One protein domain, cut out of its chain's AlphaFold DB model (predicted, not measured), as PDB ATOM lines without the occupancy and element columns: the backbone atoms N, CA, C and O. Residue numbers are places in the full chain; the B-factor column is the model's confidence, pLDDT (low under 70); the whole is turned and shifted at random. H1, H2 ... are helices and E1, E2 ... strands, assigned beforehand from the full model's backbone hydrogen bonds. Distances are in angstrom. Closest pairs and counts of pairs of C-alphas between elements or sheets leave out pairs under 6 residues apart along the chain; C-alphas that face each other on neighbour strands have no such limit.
ATOM      1  N   GLU A 115     -13.061  43.431  30.239       94.12
ATOM      2  CA  GLU A 115     -12.497  42.168  29.793       94.12
ATOM      3  C   GLU A 115     -13.618  41.257  29.311       94.12
ATOM      4  O   GLU A 115     -14.526  40.902  30.064       94.12
ATOM      5  N   GLU A 116     -13.544  40.850  28.050       95.31
ATOM      6  CA  GLU A 116     -14.403  39.808  27.514       95.31
ATOM      7  C   GLU A 116     -13.592  38.526  27.373       95.31
ATOM      8  O   GLU A 116     -12.533  38.498  26.745       95.31
ATOM      9  N   LYS A 117     -14.097  37.444  27.966       95.12
ATOM     10  CA  LYS A 117     -13.540  36.111  27.754       95.12
ATOM     11  C   LYS A 117     -13.963  35.635  26.375       95.12
ATOM     12  O   LYS A 117     -15.116  35.261  26.179       95.12
ATOM     13  N   GLN A 118     -13.026  35.643  25.438       95.25
ATOM     14  CA  GLN A 118     -13.251  35.163  24.088       95.25
ATOM     15  C   GLN A 118     -12.582  33.803  23.914       95.25
ATOM     16  O   GLN A 118     -11.401  33.624  24.214       95.25
ATOM     17  N   THR A 119     -13.343  32.834  23.416       94.88
ATOM     18  CA  THR A 119     -12.773  31.568  22.961       94.88
ATOM     19  C   THR A 119     -12.064  31.817  21.638       94.88
ATOM     20  O   THR A 119     -12.699  32.198  20.653       94.88
ATOM     21  N   VAL A 120     -10.750  31.621  21.623       93.94
ATOM     22  CA  VAL A 120      -9.912  31.755  20.432       93.94
ATOM     23  C   VAL A 120      -9.450  30.363  20.020       93.94
ATOM     24  O   VAL A 120      -8.966  29.591  20.850       93.94
ATOM     25  N   SER A 121      -9.612  30.040  18.739       93.62
ATOM     26  CA  SER A 121      -9.059  28.822  18.151       93.62
ATOM     27  C   SER A 121      -7.634  29.101  17.692       93.62
ATOM     28  O   SER A 121      -7.412  29.939  16.819       93.62
ATOM     29  N   LEU A 122      -6.671  28.417  18.301       92.69
ATOM     30  CA  LEU A 122      -5.255  28.522  17.968       92.69
ATOM     31  C   LEU A 122      -4.793  27.227  17.292       92.69
ATOM     32  O   LEU A 122      -5.273  26.152  17.657       92.69
ATOM     33  N   PRO A 123      -3.875  27.296  16.316       95.12
ATOM     34  CA  PRO A 123      -3.357  26.102  15.667       95.12
ATOM     35  C   PRO A 123      -2.528  25.267  16.648       95.12
ATOM     36  O   PRO A 123      -1.742  25.798  17.440       95.12
ATOM     37  N   CYS A 124      -2.674  23.946  16.576       92.19
ATOM     38  CA  CYS A 124      -1.880  23.025  17.387       92.19
ATOM     39  C   CYS A 124      -0.428  22.893  16.906       92.19
ATOM     40  O   CYS A 124       0.423  22.420  17.660       92.19
ATOM     41  N   VAL A 125      -0.115  23.357  15.694       91.75
ATOM     42  CA  VAL A 125       1.248  23.469  15.168       91.75
ATOM     43  C   VAL A 125       1.475  24.889  14.656       91.75
ATOM     44  O   VAL A 125       0.761  25.360  13.778       91.75
ATOM     45  N   THR A 126       2.479  25.580  15.195       92.38
ATOM     46  CA  THR A 126       2.918  26.900  14.709       92.38
ATOM     47  C   THR A 126       4.395  26.798  14.345       92.38
ATOM     48  O   THR A 126       5.189  26.308  15.146       92.38
ATOM     49  N   ASP A 127       4.761  27.167  13.114       91.94
ATOM     50  CA  ASP A 127       6.140  27.086  12.599       91.94
ATOM     51  C   ASP A 127       6.808  25.707  12.787       91.94
ATOM     52  O   ASP A 127       7.976  25.586  13.152       91.94
ATOM     53  N   GLY A 128       6.041  24.628  12.581       88.94
ATOM     54  CA  GLY A 128       6.518  23.246  12.721       88.94
ATOM     55  C   GLY A 128       6.729  22.776  14.166       88.94
ATOM     56  O   GLY A 128       7.088  21.618  14.377       88.94
ATOM     57  N   THR A 129       6.473  23.630  15.160       90.12
ATOM     58  CA  THR A 129       6.538  23.282  16.584       90.12
ATOM     59  C   THR A 129       5.131  23.017  17.118       90.12
ATOM     60  O   THR A 129       4.212  23.809  16.896       90.12
ATOM     61  N   ARG A 130       4.945  21.892  17.819       90.12
ATOM     62  CA  ARG A 130       3.653  21.518  18.414       90.12
ATOM     63  C   ARG A 130       3.381  22.342  19.673       90.12
ATOM     64  O   ARG A 130       4.265  22.495  20.516       90.12
ATOM     65  N   ASN A 131       2.160  22.845  19.805       89.62
ATOM     66  CA  ASN A 131       1.713  23.576  20.979       89.62
ATOM     67  C   ASN A 131       1.631  22.623  22.191       89.62
ATOM     68  O   ASN A 131       1.109  21.515  22.043       89.62
ATOM     69  N   PRO A 132       2.137  23.012  23.375       91.75
ATOM     70  CA  PRO A 132       2.136  22.150  24.557       91.75
ATOM     71  C   PRO A 132       0.744  21.909  25.167       91.75
ATOM     72  O   PRO A 132       0.647  21.108  26.100       91.75
ATOM     73  N   ASP A 133      -0.312  22.577  24.686       90.94
ATOM     74  CA  ASP A 133      -1.676  22.383  25.184       90.94
ATOM     75  C   ASP A 133      -2.089  20.892  25.148       90.94
ATOM     76  O   ASP A 133      -1.861  20.209  24.142       90.94
ATOM     77  N   PRO A 134      -2.707  20.350  26.217       90.00
ATOM     78  CA  PRO A 134      -3.134  18.953  26.264       90.00
ATOM     79  C   PRO A 134      -4.017  18.521  25.087       90.00
ATOM     80  O   PRO A 134      -3.916  17.372  24.655       90.00
ATOM     81  N   GLN A 135      -4.846  19.422  24.545       87.62
ATOM     82  CA  GLN A 135      -5.706  19.140  23.389       87.62
ATOM     83  C   GLN A 135      -4.892  18.876  22.115       87.62
ATOM     84  O   GLN A 135      -5.333  18.123  21.250       87.62
ATOM     85  N   CYS A 136      -3.682  19.427  22.030       89.19
ATOM     86  CA  CYS A 136      -2.770  19.238  20.908       89.19
ATOM     87  C   CYS A 136      -1.883  17.997  21.044       89.19
ATOM     88  O   CYS A 136      -1.152  17.679  20.111       89.19
ATOM     89  N   ASN A 137      -1.931  17.269  22.167       89.06
ATOM     90  CA  ASN A 137      -1.053  16.121  22.424       89.06
ATOM     91  C   ASN A 137      -1.638  14.758  22.004       89.06
ATOM     92  O   ASN A 137      -0.984  13.730  22.190       89.06
ATOM     93  N   THR A 138      -2.825  14.718  21.394       85.75
ATOM     94  CA  THR A 138      -3.460  13.487  20.890       85.75
ATOM     95  C   THR A 138      -2.809  12.980  19.592       85.75
ATOM     96  O   THR A 138      -2.151  13.735  18.872       85.75
ATOM     97  N   ASN A 139      -2.922  11.676  19.305       84.12
ATOM     98  CA  ASN A 139      -2.464  11.076  18.046       84.12
ATOM     99  C   ASN A 139      -3.527  10.077  17.532       84.12
ATOM    100  O   ASN A 139      -3.777   9.088  18.227       84.12
ATOM    101  N   PRO A 140      -4.162  10.302  16.363       82.25
ATOM    102  CA  PRO A 140      -3.942  11.413  15.426       82.25
ATOM    103  C   PRO A 140      -4.329  12.785  16.010       82.25
ATOM    104  O   PRO A 140      -5.035  12.853  17.016       82.25
ATOM    105  N   LEU A 141      -3.816  13.864  15.405       81.62
ATOM    106  CA  LEU A 141      -4.202  15.240  15.750       81.62
ATOM    107  C   LEU A 141      -5.724  15.436  15.598       81.62
ATOM    108  O   LEU A 141      -6.334  14.741  14.778       81.62
ATOM    109  N   PRO A 142      -6.338  16.360  16.361       77.38
ATOM    110  CA  PRO A 142      -7.728  16.745  16.139       77.38
ATOM    111  C   PRO A 142      -7.912  17.251  14.700       77.38
ATOM    112  O   PRO A 142      -7.033  17.921  14.167       77.38
ATOM    113  N   ASP A 143      -9.047  16.933  14.073       80.12
ATOM    114  CA  ASP A 143      -9.457  17.520  12.794       80.12
ATOM    115  C   ASP A 143     -10.701  18.387  13.049       80.12
ATOM    116  O   ASP A 143     -11.752  17.836  13.404       80.12
ATOM    117  N   PRO A 144     -10.612  19.726  12.947       81.06
ATOM    118  CA  PRO A 144      -9.457  20.526  12.508       81.06
ATOM    119  C   PRO A 144      -8.315  20.623  13.543       81.06
ATOM    120  O   PRO A 144      -8.572  20.562  14.744       81.06
ATOM    121  N   ASP A 145      -7.073  20.843  13.075       87.88
ATOM    122  CA  ASP A 145      -5.821  20.921  13.871       87.88
ATOM    123  C   ASP A 145      -5.700  22.220  14.700       87.88
ATOM    124  O   ASP A 145      -4.741  22.996  14.609       87.88
ATOM    125  N   VAL A 146      -6.734  22.503  15.485       91.50
ATOM    126  CA  VAL A 146      -6.864  23.681  16.339       91.50
ATOM    127  C   VAL A 146      -7.322  23.266  17.730       91.50
ATOM    128  O   VAL A 146      -8.123  22.348  17.895       91.50
ATOM    129  N   TYR A 147      -6.857  23.991  18.739       90.06
ATOM    130  CA  TYR A 147      -7.381  23.902  20.096       90.06
ATOM    131  C   TYR A 147      -8.066  25.211  20.471       90.06
ATOM    132  O   TYR A 147      -7.745  26.280  19.947       90.06
ATOM    133  N   SER A 148      -9.050  25.123  21.361       91.75
ATOM    134  CA  SER A 148      -9.803  26.290  21.815       91.75
ATOM    135  C   SER A 148      -9.347  26.672  23.212       91.75
ATOM    136  O   SER A 148      -9.461  25.877  24.146       91.75
ATOM    137  N   THR A 149      -8.860  27.901  23.361       93.06
ATOM    138  CA  THR A 149      -8.491  28.463  24.661       93.06
ATOM    139  C   THR A 149      -9.266  29.745  24.925       93.06
ATOM    140  O   THR A 149      -9.635  30.471  24.000       93.06
ATOM    141  N   VAL A 150      -9.557  30.012  26.195       94.00
ATOM    142  CA  VAL A 150     -10.254  31.228  26.610       94.00
ATOM    143  C   VAL A 150      -9.206  32.295  26.893       94.00
ATOM    144  O   VAL A 150      -8.438  32.168  27.846       94.00
ATOM    145  N   GLN A 151      -9.182  33.346  26.079       94.69
ATOM    146  CA  GLN A 151      -8.334  34.515  26.296       94.69
ATOM    147  C   GLN A 151      -9.180  35.679  26.814       94.69
ATOM    148  O   GLN A 151     -10.297  35.900  26.346       94.69
ATOM    149  N   SER A 152      -8.652  36.429  27.783       92.50
ATOM    150  CA  SER A 152      -9.223  37.725  28.156       92.50
ATOM    151  C   SER A 152      -8.813  38.749  27.103       92.50
ATOM    152  O   SER A 152      -7.632  39.060  26.966       92.50
ATOM    153  N   VAL A 153      -9.784  39.264  26.354       93.44
ATOM    154  CA  VAL A 153      -9.579  40.342  25.386       93.44
ATOM    155  C   VAL A 153     -10.129  41.627  25.990       93.44
ATOM    156  O   VAL A 153     -11.300  41.694  26.364       93.44
ATOM    157  N   THR A 154      -9.292  42.658  26.090       93.31
ATOM    158  CA  THR A 154      -9.744  43.991  26.499       93.31
ATOM    159  C   THR A 154     -10.515  44.626  25.348       93.31
ATOM    160  O   THR A 154      -9.954  44.877  24.281       93.31
ATOM    161  N   LYS A 155     -11.799  44.907  25.568       92.69
ATOM    162  CA  LYS A 155     -12.626  45.696  24.653       92.69
ATOM    163  C   LYS A 155     -12.909  47.062  25.259       92.69
ATOM    164  O   LYS A 155     -12.919  47.222  26.480       92.69
ATOM    165  N   ASN A 156     -13.134  48.043  24.394       93.19
ATOM    166  CA  ASN A 156     -13.595  49.363  24.788       93.19
ATOM    167  C   ASN A 156     -14.955  49.666  24.155       93.19
ATOM    168  O   ASN A 156     -15.242  49.284  23.021       93.19
TER     169      ASN A 156
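This is residues 115 to 156 of the 295 residues of the protein "4Fe-4S ferredoxin-type domain-containing protein" of Tieghemostelium lacteum (UniProt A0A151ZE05). Two antiparallel strands, E1 and E2, make a long, twisted two-stranded ribbon, and at one end of it a small head of loops holds the one short helix, H1. The whole is a loose rod, with a radius of gyration of the C-alphas of 12.1 A and spans of 39 by 18 by 15 A. The printed part has 42 residues, with the named elements E1, H1, E2 in that order along the chain, and its class is mostly strand.

Find C-alpha 115 at (-12.497, 42.168, 29.793); from there E1, residues 115 to 123, runs 23.3 A to C-alpha 123 at (-3.357, 26.102, 15.667). Next look at residues 125 to 126, which pair antiparallel with residues 129 to 130, too short a pairing to be named. H1 follows as residues 134 to 137. E2, residues 146 to 156, runs 27.9 A to C-alpha 156 at (-13.595, 49.363, 24.788) and bends by 59 degrees at residue 149.

E1 and E2 are antiparallel neighbours, with 148 degrees between their directions. Find the C-alphas of residues 119 and 150, which face each other at 4.4 A. N 116 and O 153 are within hydrogen-bond range at 2.9 A, as are N 149 and O 120 at 3.0 A. The closest C-alphas of H1 and E2 are those of Gln 135 and Tyr 147, 6.0 A apart. H1 is too short for any O i to N i+4 pair; its one O i to N i+3 pair is within range.

The two C-alphas farthest apart, those of Asn 139 and Asn 156, are 40.4 A apart. The printed part has no cut. The links E1 to H1 and H1 to E2 are short, with 10 and 8 residues. The mean pLDDT of the printed part is 90.4, and no printed residue is under 70.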